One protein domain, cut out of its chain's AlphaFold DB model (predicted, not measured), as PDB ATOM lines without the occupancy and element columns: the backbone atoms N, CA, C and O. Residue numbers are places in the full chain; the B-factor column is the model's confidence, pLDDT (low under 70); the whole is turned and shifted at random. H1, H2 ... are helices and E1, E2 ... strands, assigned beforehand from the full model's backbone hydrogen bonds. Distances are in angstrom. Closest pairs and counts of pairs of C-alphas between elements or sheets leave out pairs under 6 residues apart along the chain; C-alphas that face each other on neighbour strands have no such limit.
ATOM      1  N   MET A 221     -30.663  14.110 -42.526       34.44
ATOM      2  CA  MET A 221     -29.609  14.274 -41.523       34.44
ATOM      3  C   MET A 221     -29.043  12.918 -41.102       34.44
ATOM      4  O   MET A 221     -27.826  12.771 -41.083       34.44
ATOM      5  N   LEU A 222     -29.891  11.909 -40.879       30.97
ATOM      6  CA  LEU A 222     -29.456  10.523 -40.683       30.97
ATOM      7  C   LEU A 222     -28.684  10.004 -41.905       30.97
ATOM      8  O   LEU A 222     -27.619   9.417 -41.743       30.97
ATOM      9  N   LEU A 223     -29.123  10.328 -43.126       31.39
ATOM     10  CA  LEU A 223     -28.350  10.058 -44.344       31.39
ATOM     11  C   LEU A 223     -27.000  10.799 -44.379       31.39
ATOM     12  O   LEU A 223     -26.041  10.262 -44.925       31.39
ATOM     13  N   ARG A 224     -26.869  11.994 -43.786       34.66
ATOM     14  CA  ARG A 224     -25.577  12.707 -43.668       34.66
ATOM     15  C   ARG A 224     -24.669  12.135 -42.575       34.66
ATOM     16  O   ARG A 224     -23.459  12.154 -42.770       34.66
ATOM     17  N   VAL A 225     -25.231  11.608 -41.487       31.05
ATOM     18  CA  VAL A 225     -24.496  10.876 -40.437       31.05
ATOM     19  C   VAL A 225     -23.976   9.545 -40.990       31.05
ATOM     20  O   VAL A 225     -22.774   9.296 -40.946       31.05
ATOM     21  N   ALA A 226     -24.834   8.758 -41.649       26.78
ATOM     22  CA  ALA A 226     -24.444   7.528 -42.345       26.78
ATOM     23  C   ALA A 226     -23.353   7.773 -43.409       26.78
ATOM     24  O   ALA A 226     -22.445   6.969 -43.579       26.78
ATOM     25  N   ASN A 227     -23.376   8.930 -44.083       29.44
ATOM     26  CA  ASN A 227     -22.342   9.315 -45.048       29.44
ATOM     27  C   ASN A 227     -21.000   9.773 -44.430       29.44
ATOM     28  O   ASN A 227     -20.060  10.027 -45.195       29.44
ATOM     29  N   ARG A 228     -20.903   9.913 -43.098       33.00
ATOM     30  CA  ARG A 228     -19.736  10.453 -42.369       33.00
ATOM     31  C   ARG A 228     -19.043   9.459 -41.423       33.00
ATOM     32  O   ARG A 228     -17.884   9.700 -41.098       33.00
ATOM     33  N   LEU A 229     -19.670   8.337 -41.050       25.72
ATOM     34  CA  LEU A 229     -19.044   7.235 -40.288       25.72
ATOM     35  C   LEU A 229     -18.040   6.447 -41.156       25.72
ATOM     36  O   LEU A 229     -18.305   5.333 -41.599       25.72
ATOM     37  N   ARG A 230     -16.915   7.084 -41.495       32.56
ATOM     38  CA  ARG A 230     -16.070   6.710 -42.640       32.56
ATOM     39  C   ARG A 230     -14.586   7.035 -42.398       32.56
ATOM     40  O   ARG A 230     -13.985   7.908 -43.031       32.56
ATOM     41  N   VAL A 231     -14.013   6.328 -41.423       26.30
ATOM     42  CA  VAL A 231     -12.597   6.405 -41.021       26.30
ATOM     43  C   VAL A 231     -11.748   5.457 -41.890       26.30
ATOM     44  O   VAL A 231     -12.177   4.327 -42.137       26.30
ATOM     45  N   PRO A 232     -10.532   5.838 -42.329       23.08
ATOM     46  CA  PRO A 232      -9.589   4.887 -42.909       23.08
ATOM     47  C   PRO A 232      -8.993   3.967 -41.821       23.08
ATOM     48  O   PRO A 232      -8.459   4.487 -40.836       23.08
ATOM     49  N   PRO A 233      -8.942   2.628 -41.999       24.48
ATOM     50  CA  PRO A 233      -7.988   1.801 -41.278       24.48
ATOM     51  C   PRO A 233      -6.608   2.184 -41.831       24.48
ATOM     52  O   PRO A 233      -6.243   1.836 -42.953       24.48
ATOM     53  N   GLY A 234      -5.897   3.031 -41.092       27.20
ATOM     54  CA  GLY A 234      -4.764   3.790 -41.630       27.20
ATOM     55  C   GLY A 234      -4.411   5.058 -40.850       27.20
ATOM     56  O   GLY A 234      -3.329   5.599 -41.066       27.20
ATOM     57  N   SER A 235      -5.261   5.498 -39.913       27.05
ATOM     58  CA  SER A 235      -4.974   6.553 -38.923       27.05
ATOM     59  C   SER A 235      -3.896   6.132 -37.903       27.05
ATOM     60  O   SER A 235      -4.165   6.012 -36.712       27.05
ATOM     61  N   ARG A 236      -2.669   5.873 -38.375       35.97
ATOM     62  CA  ARG A 236      -1.499   5.414 -37.601       35.97
ATOM     63  C   ARG A 236      -0.893   6.522 -36.725       35.97
ATOM     64  O   ARG A 236       0.246   6.922 -36.951       35.97
ATOM     65  N   TRP A 237      -1.637   7.029 -35.747       39.06
ATOM     66  CA  TRP A 237      -1.183   8.121 -34.884       39.06
ATOM     67  C   TRP A 237      -1.227   7.698 -33.417       39.06
ATOM     68  O   TRP A 237      -2.303   7.468 -32.867       39.06
ATOM     69  N   GLY A 238      -0.043   7.571 -32.818       25.12
ATOM     70  CA  GLY A 238       0.143   7.172 -31.432       25.12
ATOM     71  C   GLY A 238       1.371   7.826 -30.789       25.12
ATOM     72  O   GLY A 238       1.960   8.755 -31.346       25.12
ATOM     73  N   ARG A 239       1.699   7.402 -29.564       31.81
ATOM     74  CA  ARG A 239       2.520   8.173 -28.620       31.81
ATOM     75  C   ARG A 239       4.017   8.112 -28.897       31.81
ATOM     76  O   ARG A 239       4.577   7.111 -29.334       31.81
ATOM     77  N   VAL A 240       4.645   9.216 -28.512       26.86
ATOM     78  CA  VAL A 240       6.083   9.402 -28.368       26.86
ATOM     79  C   VAL A 240       6.474   9.234 -26.905       26.86
ATOM     80  O   VAL A 240       5.843   9.802 -26.008       26.86
ATOM     81  N   ARG A 241       7.519   8.443 -26.650       29.28
ATOM     82  CA  ARG A 241       8.049   8.196 -25.305       29.28
ATOM     83  C   ARG A 241       9.560   8.404 -25.317       29.28
ATOM     84  O   ARG A 241      10.304   7.548 -25.779       29.28
ATOM     85  N   THR A 249      12.994   9.434 -30.892       32.38
ATOM     86  CA  THR A 249      11.733   8.811 -30.479       32.38
ATOM     87  C   THR A 249      10.976   8.183 -31.647       32.38
ATOM     88  O   THR A 249      10.417   8.891 -32.488       32.38
ATOM     89  N   ASP A 250      10.906   6.853 -31.647       37.12
ATOM     90  CA  ASP A 250       9.994   6.087 -32.498       37.12
ATOM     91  C   ASP A 250       8.524   6.337 -32.108       37.12
ATOM     92  O   ASP A 250       8.186   6.529 -30.936       37.12
ATOM     93  N   TYR A 251       7.644   6.344 -33.111       44.28
ATOM     94  CA  TYR A 251       6.216   6.631 -32.960       44.28
ATOM     95  C   TYR A 251       5.439   5.315 -32.902       44.28
ATOM     96  O   TYR A 251       5.300   4.611 -33.903       44.28
ATOM     97  N   VAL A 252       4.937   4.969 -31.721       51.16
ATOM     98  CA  VAL A 252       4.233   3.702 -31.481       51.16
ATOM     99  C   VAL A 252       2.736   3.880 -31.786       51.16
ATOM    100  O   VAL A 252       2.243   5.003 -31.874       51.16
ATOM    101  N   PHE A 253       1.978   2.796 -31.982       55.53
ATOM    102  CA  PHE A 253       0.527   2.874 -32.238       55.53
ATOM    103  C   PHE A 253      -0.299   3.299 -30.997       55.53
ATOM    104  O   PHE A 253      -1.455   3.682 -31.143       55.53
ATOM    105  N   ASP A 254       0.273   3.251 -29.790       55.75
ATOM    106  CA  ASP A 254      -0.423   3.264 -28.494       55.75
ATOM    107  C   ASP A 254      -0.435   4.643 -27.793       55.75
ATOM    108  O   ASP A 254      -0.102   4.784 -26.614       55.75
ATOM    109  N   GLY A 255      -0.858   5.706 -28.497       60.62
ATOM    110  CA  GLY A 255      -1.233   6.933 -27.778       60.62
ATOM    111  C   GLY A 255      -1.596   8.182 -28.586       60.62
ATOM    112  O   GLY A 255      -2.543   8.120 -29.351       60.62
ATOM    113  N   ASP A 256      -0.958   9.335 -28.352       70.50
ATOM    114  CA  ASP A 256      -1.582  10.660 -28.573       70.50
ATOM    115  C   ASP A 256      -2.283  10.851 -29.949       70.50
ATOM    116  O   ASP A 256      -1.621  11.036 -30.975       70.50
ATOM    117  N   PRO A 257      -3.632  10.796 -29.999       72.31
ATOM    118  CA  PRO A 257      -4.388  10.804 -31.237       72.31
ATOM    119  C   PRO A 257      -4.590  12.243 -31.706       72.31
ATOM    120  O   PRO A 257      -5.518  12.932 -31.288       72.31
ATOM    121  N   ILE A 258      -3.732  12.673 -32.627       75.00
ATOM    122  CA  ILE A 258      -3.672  14.030 -33.202       75.00
ATOM    123  C   ILE A 258      -5.023  14.502 -33.777       75.00
ATOM    124  O   ILE A 258      -5.344  15.693 -33.767       75.00
ATOM    125  N   PHE A 259      -5.818  13.558 -34.288       79.81
ATOM    126  CA  PHE A 259      -7.165  13.782 -34.802       79.81
ATOM    127  C   PHE A 259      -8.162  12.940 -33.996       79.81
ATOM    128  O   PHE A 259      -8.336  11.749 -34.249       79.81
ATOM    129  N   ASN A 260      -8.780  13.568 -32.996       75.38
ATOM    130  CA  ASN A 260      -9.615  12.943 -31.969       75.38
ATOM    131  C   ASN A 260     -11.070  13.461 -31.944       75.38
ATOM    132  O   ASN A 260     -11.793  13.184 -30.988       75.38
ATOM    133  N   SER A 261     -11.536  14.157 -32.992       74.00
ATOM    134  CA  SER A 261     -12.883  14.759 -33.047       74.00
ATOM    135  C   SER A 261     -14.025  13.775 -32.755       74.00
ATOM    136  O   SER A 261     -14.981  14.151 -32.083       74.00
ATOM    137  N   LEU A 262     -13.898  12.509 -33.178       70.19
ATOM    138  CA  LEU A 262     -14.855  11.424 -32.895       70.19
ATOM    139  C   LEU A 262     -15.079  11.217 -31.385       70.19
ATOM    140  O   LEU A 262     -16.203  10.992 -30.948       70.19
ATOM    141  N   LEU A 263     -14.013  11.333 -30.587       72.62
ATOM    142  CA  LEU A 263     -14.026  11.211 -29.122       72.62
ATOM    143  C   LEU A 263     -14.348  12.543 -28.428       72.62
ATOM    144  O   LEU A 263     -14.525  12.601 -27.214       72.62
ATOM    145  N   ASN A 264     -14.428  13.626 -29.201       71.69
ATOM    146  CA  ASN A 264     -14.830  14.957 -28.770       71.69
ATOM    147  C   ASN A 264     -16.237  15.305 -29.301       71.69
ATOM    148  O   ASN A 264     -16.486  16.439 -29.706       71.69
ATOM    149  N   ASN A 265     -17.144  14.316 -29.334       69.75
ATOM    150  CA  ASN A 265     -18.531  14.453 -29.798       69.75
ATOM    151  C   ASN A 265     -18.662  15.162 -31.171       69.75
ATOM    152  O   ASN A 265     -19.430  16.112 -31.324       69.75
ATOM    153  N   ASP A 266     -17.864  14.726 -32.153       63.53
ATOM    154  CA  ASP A 266     -17.789  15.276 -33.517       63.53
ATOM    155  C   ASP A 266     -17.597  16.807 -33.577       63.53
ATOM    156  O   ASP A 266     -18.168  17.510 -34.417       63.53
ATOM    157  N   SER A 267     -16.763  17.338 -32.678       65.62
ATOM    158  CA  SER A 267     -16.413  18.762 -32.621       65.62
ATOM    159  C   SER A 267     -15.855  19.294 -33.950       65.62
ATOM    160  O   SER A 267     -14.764  18.925 -34.379       65.62
ATOM    161  N   GLU A 268     -16.555  20.263 -34.553       71.38
ATOM    162  CA  GLU A 268     -16.014  21.092 -35.645       71.38
ATOM    163  C   GLU A 268     -15.075  22.218 -35.139       71.38
ATOM    164  O   GLU A 268     -14.636  23.064 -35.922       71.38
ATOM    165  N   GLU A 269     -14.753  22.269 -33.835       72.12
ATOM    166  CA  GLU A 269     -13.806  23.247 -33.279       72.12
ATOM    167  C   GLU A 269     -12.354  22.721 -33.254       72.12
ATOM    168  O   GLU A 269     -11.458  23.487 -33.619       72.12
ATOM    169  N   SER A 270     -12.110  21.441 -32.927       76.62
ATOM    170  CA  SER A 270     -10.758  20.866 -32.761       76.62
ATOM    171  C   SER A 270     -10.658  19.364 -33.101       76.62
ATOM    172  O   SER A 270     -11.643  18.633 -33.030       76.62
ATOM    173  N   GLY A 271      -9.454  18.888 -33.450       73.44
ATOM    174  CA  GLY A 271      -9.126  17.459 -33.547       73.44
ATOM    175  C   GLY A 271      -9.450  16.775 -34.883       73.44
ATOM    176  O   GLY A 271      -9.774  15.590 -34.877       73.44
ATOM    177  N   PHE A 272      -9.383  17.468 -36.028       78.44
ATOM    178  CA  PHE A 272      -9.781  16.911 -37.336       78.44
ATOM    179  C   PHE A 272      -8.915  17.360 -38.531       78.44
ATOM    180  O   PHE A 272      -8.243  18.392 -38.498       78.44
ATOM    181  N   PHE A 273      -8.977  16.583 -39.621       84.06
ATOM    182  CA  PHE A 273      -8.398  16.905 -40.932       84.06
ATOM    183  C   PHE A 273      -9.363  16.499 -42.056       84.06
ATOM    184  O   PHE A 273      -9.351  15.354 -42.524       84.06
ATOM    185  N   ASP A 274     -10.187  17.445 -42.512       84.50
ATOM    186  CA  ASP A 274     -11.229  17.209 -43.514       84.50
ATOM    187  C   ASP A 274     -11.103  18.083 -44.775       84.50
ATOM    188  O   ASP A 274     -10.289  19.006 -44.880       84.50
ATOM    189  N   VAL A 275     -11.892  17.711 -45.783       86.31
ATOM    190  CA  VAL A 275     -12.016  18.413 -47.061       86.31
ATOM    191  C   VAL A 275     -13.505  18.586 -47.332       86.31
ATOM    192  O   VAL A 275     -14.217  17.614 -47.580       86.31
ATOM    193  N   VAL A 276     -13.980  19.824 -47.261       89.81
ATOM    194  CA  VAL A 276     -15.394  20.181 -47.400       89.81
ATOM    195  C   VAL A 276     -15.652  20.655 -48.827       89.81
ATOM    196  O   VAL A 276     -15.114  21.678 -49.246       89.81
ATOM    197  N   LEU A 277     -16.495  19.940 -49.573       90.50
ATOM    198  CA  LEU A 277     -16.943  20.358 -50.906       90.50
ATOM    199  C   LEU A 277     -18.133  21.327 -50.784       90.50
ATOM    200  O   LEU A 277     -19.119  21.037 -50.100       90.50
ATOM    201  N   GLN A 278     -18.092  22.470 -51.475       90.69
ATOM    202  CA  GLN A 278     -19.226  23.397 -51.478       90.69
ATOM    203  C   GLN A 278     -20.476  22.748 -52.089       90.69
ATOM    204  O   GLN A 278     -20.446  22.185 -53.183       90.69
ATOM    205  N   GLY A 279     -21.597  22.824 -51.367       85.81
ATOM    206  CA  GLY A 279     -22.870  22.234 -51.794       85.81
ATOM    207  C   GLY A 279     -22.923  20.700 -51.744       85.81
ATOM    208  O   GLY A 279     -23.819  20.126 -52.359       85.81
ATOM    209  N   GLN A 280     -21.995  20.037 -51.040       86.88
ATOM    210  CA  GLN A 280     -21.932  18.575 -50.903       86.88
ATOM    211  C   GLN A 280     -23.284  17.939 -50.525       86.88
ATOM    212  O   GLN A 280     -23.913  18.315 -49.535       86.88
ATOM    213  N   VAL A 281     -23.695  16.929 -51.299       87.38
ATOM    214  CA  VAL A 281     -24.912  16.123 -51.073       87.38
ATOM    215  C   VAL A 281     -24.627  14.641 -50.844       87.38
ATOM    216  O   VAL A 281     -25.427  13.971 -50.200       87.38
ATOM    217  N   ARG A 282     -23.499  14.124 -51.349       81.38
ATOM    218  CA  ARG A 282     -23.101  12.711 -51.250       81.38
ATOM    219  C   ARG A 282     -21.612  12.616 -50.937       81.38
ATOM    220  O   ARG A 282     -20.820  13.423 -51.426       81.38
ATOM    221  N   SER A 283     -21.259  11.627 -50.128       83.62
ATOM    222  CA  SER A 283     -19.897  11.132 -49.941       83.62
ATOM    223  C   SER A 283     -19.917   9.643 -50.279       83.62
ATOM    224  O   SER A 283     -20.933   8.985 -50.070       83.62
ATOM    225  N   GLU A 284     -18.833   9.091 -50.793       81.75
ATOM    226  CA  GLU A 284     -18.666   7.650 -50.988       81.75
ATOM    227  C   GLU A 284     -17.247   7.271 -50.608       81.75
ATOM    228  O   GLU A 284     -16.323   8.032 -50.894       81.75
ATOM    229  N   GLN A 285     -17.057   6.103 -50.002       78.56
ATOM    230  CA  GLN A 285     -15.729   5.566 -49.728       78.56
ATOM    231  C   GLN A 285     -15.607   4.141 -50.236       78.56
ATOM    232  O   GLN A 285     -16.527   3.342 -50.118       78.56
ATOM    233  N   LYS A 286     -14.442   3.835 -50.803       83.19
ATOM    234  CA  LYS A 286     -14.041   2.479 -51.172       83.19
ATOM    235  C   LYS A 286     -12.529   2.369 -51.198       83.19
ATOM    236  O   LYS A 286     -11.836   3.332 -51.526       83.19
ATOM    237  N   TYR A 287     -12.014   1.181 -50.923       83.31
ATOM    238  CA  TYR A 287     -10.609   0.881 -51.172       83.31
ATOM    239  C   TYR A 287     -10.369   0.621 -52.656       83.31
ATOM    240  O   TYR A 287     -11.241   0.103 -53.355       83.31
ATOM    241  N   ILE A 288      -9.162   0.919 -53.138       89.81
ATOM    242  CA  ILE A 288      -8.694   0.317 -54.390       89.81
ATOM    243  C   ILE A 288      -8.569  -1.201 -54.132       89.81
ATOM    244  O   ILE A 288      -7.903  -1.575 -53.155       89.81
ATOM    245  N   PRO A 289      -9.185  -2.078 -54.955       90.44
ATOM    246  CA  PRO A 289      -9.179  -3.523 -54.732       90.44
ATOM    247  C   PRO A 289      -7.775  -4.088 -54.503       90.44
ATOM    248  O   PRO A 289      -6.817  -3.702 -55.180       90.44
ATOM    249  N   ASN A 290      -7.670  -4.995 -53.529       90.44
ATOM    250  CA  ASN A 290      -6.422  -5.603 -53.059       90.44
ATOM    251  C   ASN A 290      -5.364  -4.587 -52.571       90.44
ATOM    252  O   ASN A 290      -4.164  -4.798 -52.741       90.44
ATOM    253  N   THR A 291      -5.801  -3.472 -51.963       87.06
ATOM    254  CA  THR A 291      -4.921  -2.490 -51.297       87.06
ATOM    255  C   THR A 291      -5.504  -1.878 -50.016       87.06
ATOM    256  O   THR A 291      -6.707  -1.971 -49.753       87.06
ATOM    257  N   ALA A 292      -4.646  -1.195 -49.250       82.38
ATOM    258  CA  ALA A 292      -5.017  -0.278 -48.165       82.38
ATOM    259  C   ALA A 292      -5.151   1.201 -48.615       82.38
ATOM    260  O   ALA A 292      -5.145   2.096 -47.777       82.38
ATOM    261  N   ILE A 293      -5.245   1.485 -49.923       84.75
ATOM    262  CA  ILE A 293      -5.432   2.852 -50.441       84.75
ATOM    263  C   ILE A 293      -6.928   3.176 -50.440       84.75
ATOM    264  O   ILE A 293      -7.694   2.535 -51.164       84.75
ATOM    265  N   LEU A 294      -7.337   4.163 -49.642       85.12
ATOM    266  CA  LEU A 294      -8.717   4.636 -49.583       85.12
ATOM    267  C   LEU A 294      -8.987   5.656 -50.692       85.12
ATOM    268  O   LEU A 294      -8.158   6.517 -50.981       85.12
ATOM    269  N   VAL A 295     -10.188   5.605 -51.263       90.00
ATOM    270  CA  VAL A 295     -10.712   6.595 -52.203       90.00
ATOM    271  C   VAL A 295     -12.039   7.134 -51.671       90.00
ATOM    272  O   VAL A 295     -13.053   6.436 -51.704       90.00
ATOM    273  N   THR A 296     -12.043   8.388 -51.215       88.38
ATOM    274  CA  THR A 296     -13.261   9.141 -50.888       88.38
ATOM    275  C   THR A 296     -13.705   9.943 -52.115       88.38
ATOM    276  O   THR A 296     -12.905  10.666 -52.699       88.38
ATOM    277  N   THR A 297     -14.971   9.857 -52.519       92.38
ATOM    278  CA  THR A 297     -15.544  10.659 -53.614       92.38
ATOM    279  C   THR A 297     -16.659  11.545 -53.072       92.38
ATOM    280  O   THR A 297     -17.639  11.049 -52.525       92.38
ATOM    281  N   LEU A 298     -16.521  12.864 -53.216       90.56
ATOM    282  CA  LEU A 298     -17.506  13.848 -52.764       90.56
ATOM    283  C   LEU A 298     -18.248  14.421 -53.974       90.56
ATOM    284  O   LEU A 298     -17.619  14.767 -54.974       90.56
ATOM    285  N   SER A 299     -19.575  14.540 -53.882       92.38
ATOM    286  CA  SER A 299     -20.417  15.107 -54.948       92.38
ATOM    287  C   SER A 299     -21.274  16.267 -54.443       92.38
ATOM    288  O   SER A 299     -21.887  16.171 -53.375       92.38
ATOM    289  N   SER A 300     -21.343  17.345 -55.225       92.00
ATOM    290  CA  SER A 300     -22.136  18.548 -54.943       92.00
ATOM    291  C   SER A 300     -23.528  18.491 -55.575       92.00
ATOM    292  O   SER A 300     -23.740  17.824 -56.590       92.00
ATOM    293  N   ARG A 301     -24.481  19.253 -55.019       91.31
ATOM    294  CA  ARG A 301     -25.787  19.539 -55.642       91.31
ATOM    295  C   ARG A 301     -25.636  20.107 -57.058       91.31
ATOM    296  O   ARG A 301     -26.484  19.844 -57.902       91.31
ATOM    297  N   ASN A 302     -24.552  20.836 -57.313       90.25
ATOM    298  CA  ASN A 302     -24.239  21.445 -58.607       90.25
ATOM    299  C   ASN A 302     -23.630  20.452 -59.619       90.25
ATOM    300  O   ASN A 302     -23.189  20.855 -60.690       90.25
ATOM    301  N   ASN A 303     -23.635  19.146 -59.312       90.69
ATOM    302  CA  ASN A 303     -23.086  18.066 -60.137       90.69
ATOM    303  C   ASN A 303     -21.537  18.018 -60.189       90.69
ATOM    304  O   ASN A 303     -20.980  17.129 -60.842       90.69
ATOM    305  N   ASP A 304     -20.838  18.898 -59.463       94.56
ATOM    306  CA  ASP A 304     -19.383  18.838 -59.256       94.56
ATOM    307  C   ASP A 304     -18.973  17.578 -58.484       94.56
ATOM    308  O   ASP A 304     -19.681  17.143 -57.570       94.56
ATOM    309  N   VAL A 305     -17.819  17.003 -58.832       95.19
ATOM    310  CA  VAL A 305     -17.275  15.790 -58.207       95.19
ATOM    311  C   VAL A 305     -15.769  15.931 -57.996       95.19
ATOM    312  O   VAL A 305     -15.015  16.191 -58.940       95.19
ATOM    313  N   VAL A 306     -15.328  15.690 -56.760       95.44
ATOM    314  CA  VAL A 306     -13.915  15.646 -56.362       95.44
ATOM    315  C   VAL A 306     -13.603  14.297 -55.710       95.44
ATOM    316  O   VAL A 306     -14.403  13.765 -54.940       95.44
ATOM    317  N   GLN A 307     -12.447  13.727 -56.038       96.06
ATOM    318  CA  GLN A 307     -11.946  12.470 -55.490       96.06
ATOM    319  C   GLN A 307     -10.698  12.729 -54.648       96.06
ATOM    320  O   GLN A 307      -9.764  13.392 -55.093       96.06
ATOM    321  N   ILE A 308     -10.683  12.170 -53.446       91.88
ATOM    322  CA  ILE A 308      -9.603  12.243 -52.469       91.88
ATOM    323  C   ILE A 308      -9.057  10.825 -52.311       91.88
ATOM    324  O   ILE A 308      -9.793   9.929 -51.893       91.88
ATOM    325  N   LYS A 309      -7.788  10.604 -52.648       90.62
ATOM    326  CA  LYS A 309      -7.076   9.363 -52.323       90.62
ATOM    327  C   LYS A 309      -6.264   9.567 -51.055       90.62
ATOM    328  O   LYS A 309      -5.492  10.520 -50.999       90.62
ATOM    329  N   ASP A 310      -6.401   8.658 -50.098       85.12
ATOM    330  CA  ASP A 310      -5.660   8.657 -48.837       85.12
ATOM    331  C   ASP A 310      -4.850   7.360 -48.713       85.12
ATOM    332  O   ASP A 310      -5.395   6.260 -48.844       85.12
ATOM    333  N   PHE A 311      -3.541   7.477 -48.467       84.00
ATOM    334  CA  PHE A 311      -2.661   6.331 -48.225       84.00
ATOM    335  C   PHE A 311      -1.486   6.664 -47.297       84.00
ATOM    336  O   PHE A 311      -0.981   7.783 -47.282       84.00
ATOM    337  N   ALA A 312      -1.007   5.661 -46.560       83.50
ATOM    338  CA  ALA A 312       0.307   5.683 -45.921       83.50
ATOM    339  C   ALA A 312       1.291   4.892 -46.806       83.50
ATOM    340  O   ALA A 312       0.951   3.768 -47.198       83.50
ATOM    341  N   PRO A 313       2.479   5.420 -47.160       81.56
ATOM    342  CA  PRO A 313       3.411   4.700 -48.020       81.56
ATOM    343  C   PRO A 313       3.904   3.402 -47.366       81.56
ATOM    344  O   PRO A 313       4.353   3.417 -46.222       81.56
ATOM    345  N   LYS A 314       3.863   2.282 -48.097       83.62
ATOM    346  CA  LYS A 314       4.496   1.015 -47.684       83.62
ATOM    347  C   LYS A 314       5.009   0.266 -48.911       83.62
ATOM    348  O   LYS A 314       4.212  -0.207 -49.715       83.62
ATOM    349  N   PHE A 315       6.329   0.177 -49.069       87.50
ATOM    350  CA  PHE A 315       6.987  -0.541 -50.173       87.50
ATOM    351  C   PHE A 315       8.461  -0.844 -49.865       87.50
ATOM    352  O   PHE A 315       9.047  -0.262 -48.957       87.50
ATOM    353  N   VAL A 316       9.085  -1.759 -50.615       85.88
ATOM    354  CA  VAL A 316      10.530  -2.025 -50.483       85.88
ATOM    355  C   VAL A 316      11.327  -0.964 -51.249       85.88
ATOM    356  O   VAL A 316      11.037  -0.680 -52.411       85.88
ATOM    357  N   HIS A 317      12.331  -0.375 -50.601       87.50
ATOM    358  CA  HIS A 317      13.215   0.644 -51.165       87.50
ATOM    359  C   HIS A 317      14.639   0.428 -50.643       87.50
ATOM    360  O   HIS A 317      14.839   0.371 -49.431       87.50
ATOM    361  N   TYR A 318      15.614   0.269 -51.548       88.69
ATOM    362  CA  TYR A 318      17.003  -0.094 -51.213       88.69
ATOM    363  C   TYR A 318      17.076  -1.280 -50.230       88.69
ATOM    364  O   TYR A 318      17.691  -1.196 -49.167       88.69
ATOM    365  N   ASP A 319      16.343  -2.347 -50.567       84.12
ATOM    366  CA  ASP A 319      16.206  -3.606 -49.815       84.12
ATOM    367  C   ASP A 319      15.690  -3.476 -48.368       84.12
ATOM    368  O   ASP A 319      15.736  -4.422 -47.583       84.12
ATOM    369  N   ARG A 320      15.120  -2.315 -48.016       81.00
ATOM    370  CA  ARG A 320      14.486  -2.035 -46.720       81.00
ATOM    371  C   ARG A 320      12.993  -1.773 -46.888       81.00
ATOM    372  O   ARG A 320      12.547  -1.273 -47.919       81.00
ATOM    373  N   MET A 321      12.202  -2.079 -45.861       80.50
ATOM    374  CA  MET A 321      10.778  -1.734 -45.822       80.50
ATOM    375  C   MET A 321      10.631  -0.230 -45.538       80.50
ATOM    376  O   MET A 321      10.798   0.200 -44.401       80.50
ATOM    377  N   PHE A 322      10.322   0.565 -46.563       82.06
ATOM    378  CA  PHE A 322      10.032   1.992 -46.432       82.06
ATOM    379  C   PHE A 322       8.567   2.184 -46.021       82.06
ATOM    380  O   PHE A 322       7.666   1.648 -46.672       82.06
ATOM    381  N   ARG A 323       8.348   2.891 -44.903       78.25
ATOM    382  CA  ARG A 323       7.047   3.010 -44.214       78.25
ATOM    383  C   ARG A 323       6.955   4.250 -43.287       78.25
ATOM    384  O   ARG A 323       6.725   4.077 -42.093       78.25
ATOM    385  N   PRO A 324       7.191   5.477 -43.790       75.19
ATOM    386  CA  PRO A 324       7.221   6.696 -42.975       75.19
ATOM    387  C   PRO A 324       5.886   6.969 -42.266       75.19
ATOM    388  O   PRO A 324       4.815   6.617 -42.766       75.19
ATOM    389  N   PHE A 325       5.947   7.675 -41.135       72.06
ATOM    390  CA  PHE A 325       4.781   8.155 -40.384       72.06
ATOM    391  C   PHE A 325       4.176   9.401 -41.056       72.06
ATOM    392  O   PHE A 325       4.237  10.519 -40.542       72.06
ATOM    393  N   GLN A 326       3.646   9.199 -42.267       79.38
ATOM    394  CA  GLN A 326       3.103  10.226 -43.156       79.38
ATOM    395  C   GLN A 326       1.835   9.721 -43.862       79.38
ATOM    396  O   GLN A 326       1.857   8.701 -44.551       79.38
ATOM    397  N   LEU A 327       0.744  10.480 -43.745       83.56
ATOM    398  CA  LEU A 327      -0.461  10.345 -44.560       83.56
ATOM    399  C   LEU A 327      -0.309  11.193 -45.824       83.56
ATOM    400  O   LEU A 327      -0.156  12.414 -45.756       83.56
ATOM    401  N   PHE A 328      -0.398  10.539 -46.976       88.44
ATOM    402  CA  PHE A 328      -0.439  11.155 -48.293       88.44
ATOM    403  C   PHE A 328      -1.901  11.271 -48.735       88.44
ATOM    404  O   PHE A 328      -2.589  10.263 -48.899       88.44
ATOM    405  N   ARG A 329      -2.357  12.510 -48.938       92.19
ATOM    406  CA  ARG A 329      -3.698  12.869 -49.407       92.19
ATOM    407  C   ARG A 329      -3.603  13.538 -50.778       92.19
ATOM    408  O   ARG A 329      -2.945  14.568 -50.935       92.19
ATOM    409  N   VAL A 330      -4.268  12.960 -51.776       95.25
ATOM    410  CA  VAL A 330      -4.262  13.432 -53.171       95.25
ATOM    411  C   VAL A 330      -5.685  13.780 -53.591       95.25
ATOM    412  O   VAL A 330      -6.521  12.898 -53.770       95.25
ATOM    413  N   ILE A 331      -5.965  15.071 -53.746       95.62
ATOM    414  CA  ILE A 331      -7.283  15.602 -54.098       95.62
ATOM    415  C   ILE A 331      -7.300  15.920 -55.596       95.62
ATOM    416  O   ILE A 331      -6.445  16.645 -56.100       95.62
ATOM    417  N   THR A 332      -8.277  15.379 -56.317       96.75
ATOM    418  CA  THR A 332      -8.374  15.432 -57.783       96.75
ATOM    419  C   THR A 332      -9.784  15.793 -58.233       96.75
ATOM    420  O   THR A 332     -10.774  15.242 -57.749       96.75
ATOM    421  N   ARG A 333      -9.888  16.717 -59.191       96.38
ATOM    422  CA  ARG A 333     -11.146  17.032 -59.870       96.38
ATOM    423  C   ARG A 333     -11.548  15.878 -60.790       96.38
ATOM    424  O   ARG A 333     -10.739  15.438 -61.599       96.38
ATOM    425  N   ILE A 334     -12.800  15.427 -60.686       96.06
ATOM    426  CA  ILE A 334     -13.377  14.398 -61.569       96.06
ATOM    427  C   ILE A 334     -14.380  15.016 -62.551       96.06
ATOM    428  O   ILE A 334     -14.403  14.639 -63.720       96.06
ATOM    429  N   ARG A 335     -15.213  15.965 -62.100       93.88
ATOM    430  CA  ARG A 335     -16.219  16.640 -62.939       93.88
ATOM    431  C   ARG A 335     -16.621  17.996 -62.353       93.88
ATOM    432  O   ARG A 335     -16.583  18.159 -61.137       93.88
ATOM    433  N   GLY A 336     -17.079  18.911 -63.208       93.38
ATOM    434  CA  GLY A 336     -17.526  20.250 -62.810       93.38
ATOM    435  C   GLY A 336     -16.351  21.135 -62.407       93.38
ATOM    436  O   GLY A 336     -15.231  20.882 -62.845       93.38
ATOM    437  N   ASP A 337     -16.596  22.126 -61.557       94.31
ATOM    438  CA  ASP A 337     -15.598  23.064 -61.034       94.31
ATOM    439  C   ASP A 337     -15.676  23.100 -59.488       94.31
ATOM    440  O   ASP A 337     -16.160  24.063 -58.888       94.31
ATOM    441  N   PRO A 338     -15.232  22.019 -58.807       94.88
ATOM    442  CA  PRO A 338     -15.416  21.840 -57.371       94.88
ATOM    443  C   PRO A 338     -14.603  22.847 -56.547       94.88
ATOM    444  O   PRO A 338     -13.373  22.778 -56.463       94.88
ATOM    445  N   MET A 339     -15.326  23.738 -55.869       95.44
ATOM    446  CA  MET A 339     -14.814  24.584 -54.791       95.44
ATOM    447  C   MET A 339     -14.709  23.775 -53.492       95.44
ATOM    448  O   MET A 339     -15.722  23.274 -52.993       95.44
ATOM    449  N   ILE A 340     -13.508  23.673 -52.921       93.31
ATOM    450  CA  ILE A 340     -13.251  22.979 -51.649       93.31
ATOM    451  C   ILE A 340     -12.700  23.927 -50.583       93.31
ATOM    452  O   ILE A 340     -11.967  24.862 -50.896       93.31
ATOM    453  N   THR A 341     -12.974  23.624 -49.318       93.75
ATOM    454  CA  THR A 341     -12.176  24.085 -48.175       93.75
ATOM    455  C   THR A 341     -11.419  22.891 -47.604       93.75
ATOM    456  O   THR A 341     -12.006  21.832 -47.394       93.75
ATOM    457  N   VAL A 342     -10.128  23.058 -47.323       89.69
ATOM    458  CA  VAL A 342      -9.329  22.095 -46.550       89.69
ATOM    459  C   VAL A 342      -9.192  22.647 -45.135       89.69
ATOM    460  O   VAL A 342      -8.728  23.776 -44.987       89.69
ATOM    461  N   ARG A 343      -9.577  21.877 -44.112       86.94
ATOM    462  CA  ARG A 343      -9.438  22.266 -42.698       86.94
ATOM    463  C   ARG A 343      -8.516  21.282 -41.987       86.94
ATOM    464  O   ARG A 343      -8.673  20.071 -42.137       86.94
ATOM    465  N   VAL A 344      -7.552  21.790 -41.221       86.12
ATOM    466  CA  VAL A 344      -6.554  20.966 -40.517       86.12
ATOM    467  C   VAL A 344      -6.336  21.535 -39.119       86.12
ATOM    468  O   VAL A 344      -5.672  22.558 -38.954       86.12
ATOM    469  N   ARG A 345      -6.918  20.881 -38.113       84.88
ATOM    470  CA  ARG A 345      -6.856  21.279 -36.701       84.88
ATOM    471  C   ARG A 345      -6.382  20.099 -35.848       84.88
ATOM    472  O   ARG A 345      -7.209  19.459 -35.199       84.88
ATOM    473  N   PRO A 346      -5.079  19.768 -35.891       83.94
ATOM    474  CA  PRO A 346      -4.504  18.773 -34.999       83.94
ATOM    475  C   PRO A 346      -4.547  19.286 -33.557       83.94
ATOM    476  O   PRO A 346      -4.405  20.489 -33.330       83.94
ATOM    477  N   THR A 347      -4.708  18.384 -32.596       83.69
ATOM    478  CA  THR A 347      -4.553  18.685 -31.167       83.69
ATOM    479  C   THR A 347      -3.521  17.762 -30.533       83.69
ATOM    480  O   THR A 347      -3.126  16.762 -31.129       83.69
ATOM    481  N   PHE A 348      -3.049  18.128 -29.344       81.75
ATOM    482  CA  PHE A 348      -1.970  17.438 -28.643       81.75
ATOM    483  C   PHE A 348      -2.368  17.092 -27.212       81.75
ATOM    484  O   PHE A 348      -3.187  17.780 -26.590       81.75
ATOM    485  N   ASN A 349      -1.742  16.037 -26.696       78.69
ATOM    486  CA  ASN A 349      -1.963  15.464 -25.377       78.69
ATOM    487  C   ASN A 349      -3.467  15.269 -25.098       78.69
ATOM    488  O   ASN A 349      -4.030  15.836 -24.160       78.69
ATOM    489  N   TYR A 350      -4.114  14.490 -25.966       75.62
ATOM    490  CA  TYR A 350      -5.535  14.151 -25.928       75.62
ATOM    491  C   TYR A 350      -6.463  15.372 -25.804       75.62
ATOM    492  O   TYR A 350      -7.274  15.467 -24.883       75.62
ATOM    493  N   ASN A 351      -6.347  16.316 -26.745       80.50
ATOM    494  CA  ASN A 351      -7.169  17.534 -26.812       80.50
ATOM    495  C   ASN A 351      -7.005  18.491 -25.601       80.50
ATOM    496  O   ASN A 351      -7.812  19.401 -25.421       80.50
ATOM    497  N   SER A 352      -5.947  18.345 -24.789       77.44
ATOM    498  CA  SER A 352      -5.646  19.292 -23.703       77.44
ATOM    499  C   SER A 352      -4.963  20.579 -24.190       77.44
ATOM    500  O   SER A 352      -5.001  21.595 -23.489       77.44
ATOM    501  N   THR A 353      -4.360  20.574 -25.388       78.12
ATOM    502  CA  THR A 353      -3.788  21.775 -26.019       78.12
ATOM    503  C   THR A 353      -3.779  21.719 -27.552       78.12
ATOM    504  O   THR A 353      -3.497  20.684 -28.151       78.12
ATOM    505  N   ASP A 354      -4.025  22.863 -28.195       78.00
ATOM    506  CA  ASP A 354      -3.917  23.047 -29.654       78.00
ATOM    507  C   ASP A 354      -2.456  23.248 -30.125       78.00
ATOM    508  O   ASP A 354      -2.177  23.336 -31.323       78.00
ATOM    509  N   GLY A 355      -1.506  23.363 -29.186       84.50
ATOM    510  CA  GLY A 355      -0.110  23.703 -29.476       84.50
ATOM    511  C   GLY A 355       0.045  25.125 -30.034       84.50
ATOM    512  O   GLY A 355      -0.665  26.051 -29.643       84.50
ATOM    513  N   TYR A 356       0.996  25.319 -30.950       87.62
ATOM    514  CA  TYR A 356       1.118  26.544 -31.746       87.62
ATOM    515  C   TYR A 356       1.537  26.241 -33.188       87.62
ATOM    516  O   TYR A 356       2.106  25.193 -33.482       87.62
ATOM    517  N   GLN A 357       1.265  27.164 -34.113       91.06
ATOM    518  CA  GLN A 357       1.542  26.972 -35.539       91.06
ATOM    519  C   GLN A 357       2.678  27.874 -36.031       91.06
ATOM    520  O   GLN A 357       2.749  29.056 -35.696       91.06
ATOM    521  N   THR A 358       3.535  27.333 -36.895       91.69
ATOM    522  CA  THR A 358       4.486  28.100 -37.716       91.69
ATOM    523  C   THR A 358       4.317  27.723 -39.190       91.69
ATOM    524  O   THR A 358       3.772  26.669 -39.509       91.69
ATOM    525  N   ARG A 359       4.738  28.590 -40.121       89.62
ATOM    526  CA  ARG A 359       4.551  28.368 -41.567       89.62
ATOM    527  C   ARG A 359       5.795  28.719 -42.374       89.62
ATOM    528  O   ARG A 359       6.439  29.732 -42.107       89.62
ATOM    529  N   GLY A 360       6.071  27.918 -43.396       88.69
ATOM    530  CA  GLY A 360       6.933  28.268 -44.523       88.69
ATOM    531  C   GLY A 360       6.112  28.442 -45.806       88.69
ATOM    532  O   GLY A 360       4.885  28.390 -45.781       88.69
ATOM    533  N   SER A 361       6.780  28.612 -46.948       86.81
ATOM    534  CA  SER A 361       6.115  28.897 -48.235       86.81
ATOM    535  C   SER A 361       5.173  27.783 -48.718       86.81
ATOM    536  O   SER A 361       4.159  28.068 -49.344       86.81
ATOM    537  N   HIS A 362       5.508  26.524 -48.412       89.25
ATOM    538  CA  HIS A 362       4.805  25.318 -48.885       89.25
ATOM    539  C   HIS A 362       4.464  24.334 -47.749       89.25
ATOM    540  O   HIS A 362       4.175  23.167 -48.005       89.25
ATOM    541  N   HIS A 363       4.556  24.763 -46.484       93.50
ATOM    542  CA  HIS A 363       4.252  23.900 -45.342       93.50
ATOM    543  C   HIS A 363       3.779  24.662 -44.095       93.50
ATOM    544  O   HIS A 363       4.172  25.808 -43.866       93.50
ATOM    545  N   ILE A 364       2.984  23.983 -43.270       94.38
ATOM    546  CA  ILE A 364       2.631  24.356 -41.892       94.38
ATOM    547  C   ILE A 364       3.347  23.378 -40.957       94.38
ATOM    548  O   ILE A 364       3.404  22.185 -41.256       94.38
ATOM    549  N   ARG A 365       3.869  23.870 -39.830       93.81
ATOM    550  CA  ARG A 365       4.347  23.057 -38.705       93.81
ATOM    551  C   ARG A 365       3.439  23.332 -37.507       93.81
ATOM    552  O   ARG A 365       3.295  24.488 -37.108       93.81
ATOM    553  N   PHE A 366       2.837  22.287 -36.965       90.19
ATOM    554  CA  PHE A 366       2.023  22.287 -35.758       90.19
ATOM    555  C   PHE A 366       2.910  21.778 -34.620       90.19
ATOM    556  O   PHE A 366       3.287  20.608 -34.590       90.19
ATOM    557  N   CYS A 367       3.311  22.682 -33.737       89.75
ATOM    558  CA  CYS A 367       4.236  22.426 -32.646       89.75
ATOM    559  C   CYS A 367       3.437  22.158 -31.363       89.75
ATOM    560  O   CYS A 367       2.859  23.083 -30.784       89.75
ATOM    561  N   GLY A 368       3.401  20.901 -30.930       84.44
ATOM    562  CA  GLY A 368       2.895  20.493 -29.623       84.44
ATOM    563  C   GLY A 368       3.939  20.674 -28.508       84.44
ATOM    564  O   GLY A 368       5.002  21.256 -28.737       84.44
ATOM    565  N   PRO A 369       3.653  20.184 -27.286       78.56
ATOM    566  CA  PRO A 369       4.586  20.256 -26.156       78.56
ATOM    567  C   PRO A 369       5.819  19.352 -26.316       78.56
ATOM    568  O   PRO A 369       6.910  19.730 -25.894       78.56
ATOM    569  N   THR A 370       5.636  18.170 -26.910       71.56
ATOM    570  CA  THR A 370       6.679  17.157 -27.154       71.56
ATOM    571  C   THR A 370       7.119  17.116 -28.615       71.56
ATOM    572  O   THR A 370       8.307  16.996 -28.900       71.56
ATOM    573  N   ASP A 371       6.165  17.253 -29.540       73.31
ATOM    574  CA  ASP A 371       6.315  16.864 -30.942       73.31
ATOM    575  C   ASP A 371       6.004  17.990 -31.925       73.31
ATOM    576  O   ASP A 371       5.227  18.901 -31.641       73.31
ATOM    577  N   THR A 372       6.579  17.916 -33.127       86.06
ATOM    578  CA  THR A 372       6.263  18.838 -34.225       86.06
ATOM    579  C   THR A 372       5.797  18.072 -35.454       86.06
ATOM    580  O   THR A 372       6.534  17.276 -36.031       86.06
ATOM    581  N   TRP A 373       4.571  18.372 -35.870       86.06
ATOM    582  CA  TRP A 373       3.897  17.758 -37.007       86.06
ATOM    583  C   TRP A 373       3.871  18.705 -38.190       86.06
ATOM    584  O   TRP A 373       3.730  19.914 -38.026       86.06
ATOM    585  N   ARG A 374       3.989  18.176 -39.401       89.94
ATOM    586  CA  ARG A 374       4.151  18.968 -40.615       89.94
ATOM    587  C   ARG A 374       3.120  18.592 -41.658       89.94
ATOM    588  O   ARG A 374       3.004  17.436 -42.047       89.94
ATOM    589  N   MET A 375       2.446  19.608 -42.183       92.75
ATOM    590  CA  MET A 375       1.657  19.511 -43.404       92.75
ATOM    591  C   MET A 375       2.404  20.213 -44.539       92.75
ATOM    592  O   MET A 375       2.566  21.429 -44.497       92.75
ATOM    593  N   THR A 376       2.830  19.477 -45.565       94.50
ATOM    594  CA  THR A 376       3.413  20.035 -46.801       94.50
ATOM    595  C   THR A 376       2.383  19.964 -47.932       94.50
ATOM    596  O   THR A 376       1.728  18.935 -48.084       94.50
ATOM    597  N   SER A 377       2.222  21.027 -48.728       94.56
ATOM    598  CA  SER A 377       1.261  21.049 -49.844       94.56
ATOM    599  C   SER A 377       1.694  21.944 -51.010       94.56
ATOM    600  O   SER A 377       2.473  22.879 -50.830       94.56
ATOM    601  N   ASN A 378       1.164  21.662 -52.209       93.88
ATOM    602  CA  ASN A 378       1.218  22.556 -53.371       93.88
ATOM    603  C   ASN A 378       0.057  23.573 -53.420       93.88
ATOM    604  O   ASN A 378       0.112  24.503 -54.221       93.88
ATOM    605  N   ALA A 379      -0.983  23.419 -52.592       92.56
ATOM    606  CA  ALA A 379      -2.022  24.434 -52.432       92.56
ATOM    607  C   ALA A 379      -1.517  25.624 -51.599       92.56
ATOM    608  O   ALA A 379      -0.532  25.531 -50.863       92.56
ATOM    609  N   SER A 380      -2.215  26.759 -51.694       92.88
ATOM    610  CA  SER A 380      -1.860  27.961 -50.938       92.88
ATOM    611  C   SER A 380      -1.963  27.706 -49.433       92.88
ATOM    612  O   SER A 380      -3.049  27.572 -48.875       92.88
ATOM    613  N   ILE A 381      -0.820  27.722 -48.747       94.25
ATOM    614  CA  ILE A 381      -0.752  27.587 -47.285       94.25
ATOM    615  C   ILE A 381      -1.608  28.653 -46.581       94.25
ATOM    616  O   ILE A 381      -2.142  28.407 -45.502       94.25
ATOM    617  N   ARG A 382      -1.816  29.815 -47.216       91.38
ATOM    618  CA  ARG A 382      -2.724  30.847 -46.711       91.38
ATOM    619  C   ARG A 382      -4.195  30.416 -46.750       91.38
ATOM    620  O   ARG A 382      -4.876  30.628 -45.754       91.38
ATOM    621  N   THR A 383      -4.683  29.807 -47.836       92.31
ATOM    622  CA  THR A 383      -6.103  29.402 -47.917       92.31
ATOM    623  C   THR A 383      -6.425  28.241 -46.985       92.31
ATOM    624  O   THR A 383      -7.545  28.174 -46.494       92.31
ATOM    625  N   ILE A 384      -5.449  27.380 -46.675       92.06
ATOM    626  CA  ILE A 384      -5.614  26.316 -45.669       92.06
ATOM    627  C   ILE A 384      -5.662  26.909 -44.248       92.06
ATOM    628  O   ILE A 384      -6.564  26.575 -43.490       92.06
ATOM    629  N   ILE A 385      -4.748  27.826 -43.889       91.38
ATOM    630  CA  ILE A 385      -4.740  28.477 -42.557       91.38
ATOM    631  C   ILE A 385      -5.993  29.337 -42.325       91.38
ATOM    632  O   ILE A 385      -6.522  29.370 -41.220       91.38
ATOM    633  N   GLU A 386      -6.455  30.058 -43.348       92.25
ATOM    634  CA  GLU A 386      -7.636  30.931 -43.258       92.25
ATOM    635  C   GLU A 386      -8.957  30.183 -43.566       92.25
ATOM    636  O   GLU A 386     -10.009  30.816 -43.618       92.25
ATOM    637  N   GLU A 387      -8.912  28.858 -43.781       92.69
ATOM    638  CA  GLU A 387     -10.034  27.974 -44.169       92.69
ATOM    639  C   GLU A 387     -10.876  28.501 -45.363       92.69
ATOM    640  O   GLU A 387     -12.077  28.241 -45.501       92.69
ATOM    641  N   VAL A 388     -10.230  29.238 -46.272       94.56
ATOM    642  CA  VAL A 388     -10.861  29.907 -47.419       94.56
ATOM    643  C   VAL A 388     -11.156  28.896 -48.536       94.56
ATOM    644  O   VAL A 388     -10.231  28.207 -48.976       94.56
ATOM    645  N   PRO A 389     -12.396  28.833 -49.064       94.56
ATOM    646  CA  PRO A 389     -12.723  27.970 -50.194       94.56
ATOM    647  C   PRO A 389     -11.955  28.344 -51.471       94.56
ATOM    648  O   PRO A 389     -11.882  29.519 -51.829       94.56
ATOM    649  N   PHE A 390     -11.451  27.350 -52.203       95.38
ATOM    650  CA  PHE A 390     -10.740  27.539 -53.471       95.38
ATOM    651  C   PHE A 390     -11.074  26.446 -54.502       95.38
ATOM    652  O   PHE A 390     -11.529  25.357 -54.153       95.38
ATOM    653  N   LEU A 391     -10.858  26.749 -55.785       94.94
ATOM    654  CA  LEU A 391     -11.158  25.851 -56.905       94.94
ATOM    655  C   LEU A 391     -10.055  24.800 -57.092       94.94
ATOM    656  O   LEU A 391      -8.880  25.149 -57.214       94.94
ATOM    657  N   VAL A 392     -10.429  23.522 -57.203       94.88
ATOM    658  CA  VAL A 392      -9.496  22.443 -57.580       94.88
ATOM    659  C   VAL A 392      -9.331  22.408 -59.101       94.88
ATOM    660  O   VAL A 392      -9.997  21.632 -59.781       94.88
ATOM    661  N   HIS A 393      -8.459  23.254 -59.655       90.19
ATOM    662  CA  HIS A 393      -8.098  23.172 -61.077       90.19
ATOM    663  C   HIS A 393      -7.178  21.967 -61.342       90.19
ATOM    664  O   HIS A 393      -7.553  21.036 -62.059       90.19
ATOM    665  N   ASP A 394      -6.011  21.968 -60.696       92.50
ATOM    666  CA  ASP A 394      -4.995  20.913 -60.738       92.50
ATOM    667  C   ASP A 394      -5.060  20.004 -59.495       92.50
ATOM    668  O   ASP A 394      -5.640  20.392 -58.475       92.50
ATOM    669  N   PRO A 395      -4.445  18.804 -59.528       95.31
ATOM    670  CA  PRO A 395      -4.339  17.938 -58.357       95.31
ATOM    671  C   PRO A 395      -3.658  18.626 -57.164       95.31
ATOM    672  O   PRO A 395      -2.520  19.101 -57.255       95.31
ATOM    673  N   VAL A 396      -4.342  18.628 -56.021       95.62
ATOM    674  CA  VAL A 396      -3.807  19.129 -54.752       95.62
ATOM    675  C   VAL A 396      -3.218  17.962 -53.973       95.62
ATOM    676  O   VAL A 396      -3.914  17.017 -53.603       95.62
ATOM    677  N   TYR A 397      -1.923  18.050 -53.713       95.44
ATOM    678  CA  TYR A 397      -1.157  17.114 -52.909       95.44
ATOM    679  C   TYR A 397      -0.996  17.687 -51.504       95.44
ATOM    680  O   TYR A 397      -0.576  18.836 -51.339       95.44
ATOM    681  N   ILE A 398      -1.308  16.889 -50.488       93.56
ATOM    682  CA  ILE A 398      -1.070  17.206 -49.082       93.56
ATOM    683  C   ILE A 398      -0.378  16.000 -48.455       93.56
ATOM    684  O   ILE A 398      -0.867  14.880 -48.571       93.56
ATOM    685  N   VAL A 399       0.741  16.224 -47.774       91.88
ATOM    686  CA  VAL A 399       1.378  15.206 -46.933       91.88
ATOM    687  C   VAL A 399       1.394  15.711 -45.502       91.88
ATOM    688  O   VAL A 399       1.940  16.785 -45.249       91.88
ATOM    689  N   PHE A 400       0.777  14.956 -44.594       87.88
ATOM    690  CA  PHE A 400       0.738  15.233 -43.159       87.88
ATOM    691  C   PHE A 400       1.524  14.154 -42.410       87.88
ATOM    692  O   PHE A 400       1.219  12.972 -42.560       87.88
ATOM    693  N   GLY A 401       2.521  14.531 -41.613       83.00
ATOM    694  CA  GLY A 401       3.341  13.570 -40.873       83.00
ATOM    695  C   GLY A 401       4.381  14.220 -39.966       83.00
ATOM    696  O   GLY A 401       4.260  15.397 -39.623       83.00
ATOM    697  N   GLN A 402       5.428  13.463 -39.629       77.25
ATOM    698  CA  GLN A 402       6.657  13.988 -39.014       77.25
ATOM    699  C   GLN A 402       7.239  15.178 -39.806       77.25
ATOM    700  O   GLN A 402       7.024  15.300 -41.016       77.25
ATOM    701  N   ASP A 403       8.017  16.041 -39.144       84.06
ATOM    702  CA  ASP A 403       8.599  17.263 -39.730       84.06
ATOM    703  C   ASP A 403       9.808  17.038 -40.662       84.06
ATOM    704  O   ASP A 403      10.843  17.698 -40.574       84.06
ATOM    705  N   GLU A 404       9.653  16.120 -41.613       82.62
ATOM    706  CA  GLU A 404      10.599  15.884 -42.700       82.62
ATOM    707  C   GLU A 404      10.382  16.855 -43.872       82.62
ATOM    708  O   GLU A 404       9.269  17.306 -44.154       82.62
ATOM    709  N   SER A 405      11.447  17.156 -44.620       84.50
ATOM    710  CA  SER A 405      11.366  17.992 -45.825       84.50
ATOM    711  C   SER A 405      11.675  17.193 -47.089       84.50
ATOM    712  O   SER A 405      12.687  16.500 -47.166       84.50
ATOM    713  N   PHE A 406      10.811  17.309 -48.100       84.38
ATOM    714  CA  PHE A 406      11.006  16.657 -49.393       84.38
ATOM    715  C   PHE A 406      12.038  17.412 -50.238       84.38
ATOM    716  O   PHE A 406      11.879  18.604 -50.496       84.38
ATOM    717  N   ALA A 407      13.072  16.703 -50.699       80.88
ATOM    718  CA  ALA A 407      14.070  17.240 -51.628       80.88
ATOM    719  C   ALA A 407      13.560  17.310 -53.084       80.88
ATOM    720  O   ALA A 407      13.975  18.179 -53.847       80.88
ATOM    721  N   ASN A 408      12.646  16.407 -53.457       87.25
ATOM    722  CA  ASN A 408      12.036  16.333 -54.787       87.25
ATOM    723  C   ASN A 408      10.675  17.050 -54.825       87.25
ATOM    724  O   ASN A 408      10.060  17.317 -53.792       87.25
ATOM    725  N   SER A 409      10.164  17.307 -56.035       88.75
ATOM    726  CA  SER A 409       8.817  17.856 -56.239       88.75
ATOM    727  C   SER A 409       7.743  16.985 -55.578       88.75
ATOM    728  O   SER A 409       7.674  15.782 -55.836       88.75
ATOM    729  N   LEU A 410       6.862  17.599 -54.780       90.44
ATOM    730  CA  LEU A 410       5.779  16.911 -54.064       90.44
ATOM    731  C   LEU A 410       4.907  16.071 -55.016       90.44
ATOM    732  O   LEU A 410       4.601  14.920 -54.726       90.44
ATOM    733  N   THR A 411       4.595  16.605 -56.200       91.75
ATOM    734  CA  THR A 411       3.844  15.913 -57.262       91.75
ATOM    735  C   THR A 411       4.534  14.635 -57.750       91.75
ATOM    736  O   THR A 411       3.856  13.675 -58.112       91.75
ATOM    737  N   GLN A 412       5.870  14.608 -57.782       91.94
ATOM    738  CA  GLN A 412       6.641  13.424 -58.166       91.94
ATOM    739  C   GLN A 412       6.646  12.397 -57.031       91.94
ATOM    740  O   GLN A 412       6.294  11.245 -57.267       91.94
ATOM    741  N   VAL A 413       6.973  12.828 -55.805       92.12
ATOM    742  CA  VAL A 413       7.031  11.951 -54.622       92.12
ATOM    743  C   VAL A 413       5.681  11.277 -54.376       92.12
ATOM    744  O   VAL A 413       5.627  10.060 -54.233       92.12
ATOM    745  N   CYS A 414       4.578  12.031 -54.403       91.75
ATOM    746  CA  CYS A 414       3.242  11.479 -54.184       91.75
ATOM    747  C   CYS A 414       2.856  10.427 -55.234       91.75
ATOM    748  O   CYS A 414       2.330   9.385 -54.858       91.75
ATOM    749  N   LYS A 415       3.140  10.656 -56.526       93.00
ATOM    750  CA  LYS A 415       2.862   9.667 -57.586       93.00
ATOM    751  C   LYS A 415       3.729   8.418 -57.433       93.00
ATOM    752  O   LYS A 415       3.210   7.310 -57.410       93.00
ATOM    753  N   GLU A 416       5.036   8.605 -57.252       94.06
ATOM    754  CA  GLU A 416       5.992   7.508 -57.086       94.06
ATOM    755  C   GLU A 416       5.654   6.635 -55.864       94.06
ATOM    756  O   GLU A 416       5.768   5.409 -55.918       94.06
ATOM    757  N   PHE A 417       5.211   7.251 -54.766       92.19
ATOM    758  CA  PHE A 417       4.834   6.540 -53.546       92.19
ATOM    759  C   PHE A 417       3.439   5.904 -53.653       92.19
ATOM    760  O   PHE A 417       3.254   4.819 -53.098       92.19
ATOM    761  N   GLU A 418       2.490   6.503 -54.388       92.19
ATOM    762  CA  GLU A 418       1.197   5.879 -54.715       92.19
ATOM    763  C   GLU A 418       1.424   4.595 -55.530       92.19
ATOM    764  O   GLU A 418       1.018   3.515 -55.099       92.19
ATOM    765  N   ASP A 419       2.156   4.685 -56.647       95.56
ATOM    766  CA  ASP A 419       2.434   3.561 -57.551       95.56
ATOM    767  C   ASP A 419       3.175   2.416 -56.841       95.56
ATOM    768  O   ASP A 419       2.801   1.244 -56.961       95.56
ATOM    769  N   LYS A 420       4.211   2.737 -56.051       94.75
ATOM    770  CA  LYS A 420       4.968   1.737 -55.282       94.75
ATOM    771  C   LYS A 420       4.121   1.076 -54.190       94.75
ATOM    772  O   LYS A 420       4.222  -0.138 -54.016       94.75
ATOM    773  N   THR A 421       3.270   1.831 -53.491       88.12
ATOM    774  CA  THR A 421       2.386   1.296 -52.436       88.12
ATOM    775  C   THR A 421       1.266   0.435 -53.029       88.12
ATOM    776  O   THR A 421       0.972  -0.646 -52.517       88.12
ATOM    777  N   LEU A 422       0.688   0.855 -54.158       93.81
ATOM    778  CA  LEU A 422      -0.294   0.081 -54.919       93.81
ATOM    779  C   LEU A 422       0.310  -1.235 -55.425       93.81
ATOM    780  O   LEU A 422      -0.321  -2.287 -55.308       93.81
ATOM    781  N   LYS A 423       1.544  -1.197 -55.948       95.31
ATOM    782  CA  LYS A 423       2.277  -2.398 -56.366       95.31
ATOM    783  C   LYS A 423       2.564  -3.325 -55.182       95.31
ATOM    784  O   LYS A 423       2.280  -4.517 -55.292       95.31
ATOM    785  N   TYR A 424       3.064  -2.792 -54.062       92.69
ATOM    786  CA  TYR A 424       3.334  -3.566 -52.848       92.69
ATOM    787  C   TYR A 424       2.096  -4.336 -52.384       92.69
ATOM    788  O   TYR A 424       2.160  -5.555 -52.256       92.69
ATOM    789  N   TRP A 425       0.957  -3.662 -52.199       90.38
ATOM    790  CA  TRP A 425      -0.244  -4.328 -51.694       90.38
ATOM    791  C   TRP A 425      -0.808  -5.376 -52.655       90.38
ATOM    792  O   TRP A 425      -1.201  -6.451 -52.205       90.38
ATOM    793  N   LYS A 426      -0.793  -5.122 -53.971       93.81
ATOM    794  CA  LYS A 426      -1.224  -6.127 -54.956       93.81
ATOM    795  C   LYS A 426      -0.320  -7.360 -54.944       93.81
ATOM    796  O   LYS A 426      -0.831  -8.475 -54.949       93.81
ATOM    797  N   GLN A 427       1.000  -7.172 -54.870       92.69
ATOM    798  CA  GLN A 427       1.952  -8.281 -54.738       92.69
ATOM    799  C   GLN A 427       1.831  -8.998 -53.388       92.69
ATOM    800  O   GLN A 427       2.027 -10.205 -53.333       92.69
ATOM    801  N   TRP A 428       1.481  -8.287 -52.313       90.19
ATOM    802  CA  TRP A 428       1.227  -8.875 -50.998       90.19
ATOM    803  C   TRP A 428      -0.020  -9.770 -51.018       90.19
ATOM    804  O   TRP A 428       0.070 -10.934 -50.631       90.19
ATOM    805  N   CYS A 429      -1.137  -9.279 -51.572       89.31
ATOM    806  CA  CYS A 429      -2.387 -10.038 -51.694       89.31
ATOM    807  C   CYS A 429      -2.257 -11.286 -52.584       89.31
ATOM    808  O   CYS A 429      -2.943 -12.269 -52.341       89.31
ATOM    809  N   MET A 430      -1.360 -11.281 -53.579       88.81
ATOM    810  CA  MET A 430      -1.067 -12.460 -54.411       88.81
ATOM    811  C   MET A 430      -0.453 -13.640 -53.634       88.81
ATOM    812  O   MET A 430      -0.429 -14.746 -54.165       88.81
ATOM    813  N   ASN A 431       0.027 -13.431 -52.401       86.50
ATOM    814  CA  ASN A 431       0.532 -14.506 -51.536       86.50
ATOM    815  C   ASN A 431      -0.528 -15.043 -50.554       86.50
ATOM    816  O   ASN A 431      -0.215 -15.927 -49.757       86.50
TER     817      ASN A 431
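What this domain is: This is residues 221 to 241 and 249 to 431 of the 1206 residues of an uncharacterized protein of Perkinsus chesapeaki (UniProt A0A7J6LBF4). A curled, twisted sheet of eight strands has the long helix H3 across one face, while the two-stranded ribbon E1 and E8 and the short helix H2 lie on the side away from H3. The small hairpin E5 and E6 packs beside H3, and H1 grazes the sheet. The printed part has 204 residues, three named helices and twelve named strands, in the order H1, E1 to E11, H2, E12, H3, of mixed class. The large sheet is antiparallel, in the order E2, E3, E4, E7, E12, E11, E10, E9. The whole is compact and rounded, with a radius of gyration of the C-alphas of 16.9 A and spans of 47, 44 and 35 A.

How they stand to each other: E2, residues 280 to 287, E3, residues 294 to 300, and E4, residues 305 to 311, form a meander, each strand the antiparallel neighbour of the one before; N 284 and O 297 are 2.9 A apart, N 296 and O 308 2.8 A. E4 neighbours E7, residues 326 to 335, with N 309 and O 330 at 2.9 A. E7 neighbours E12, residues 396 to 402, with N 329 and O 398 at 2.8 A. E12 neighbours E11, residues 372 to 377, with N 376 and O 399 at 2.9 A. E11, E10, residues 363 to 367, and edge strand E9, residues 356 to 360, form the second meander; N 366 and O 373 are 2.7 A apart, N 358 and O 365 2.9 A. H3, residues 410 to 429, makes two layers with the sheet, a helix on one face, at a height of 10.1 A; it is over E4, E7 and, only just, E12, with 3 C-alphas there, and runs across the strands, at 68 degrees to E4 on the local plane. The hairpin E5, residues 315 to 317, and E6, residues 320 to 322, has N 317 and O 320 at 2.8 A; C-alphas 315 and 424, the closest of E5 and H3, are 5.4 A apart. E1, residues 272 to 277, and E8, residues 339 to 345, are antiparallel, with N 276 and O 341 at 2.8 A. H2, residues 381 to 385, is over E10 at a height of 8.7 A; its C-alpha 384 is 5.7 A from C-alpha 342 of E8, their closest pair. H1, residues 221 to 226, only grazes the sheet. In H1, H2 and H3 every O i to N i+4 pair is within hydrogen-bond range.

Where its parts are: E7 measures 28.4 A, H3 28.3 A and E2 21.0 A from first to last C-alpha. C-alpha 280 is at (-21.932, 18.575, -50.903), and H3 ends at C-alpha 429, (-2.387, -10.038, -51.694).

The domain as a whole: Residues 242 to 248 are not printed, and C-alphas 241 and 249 are 6.4 A apart. Of the links printed whole, none is long. Confidence is under 70 at residues 221 to 241, 249 to 255 and 265 to 267.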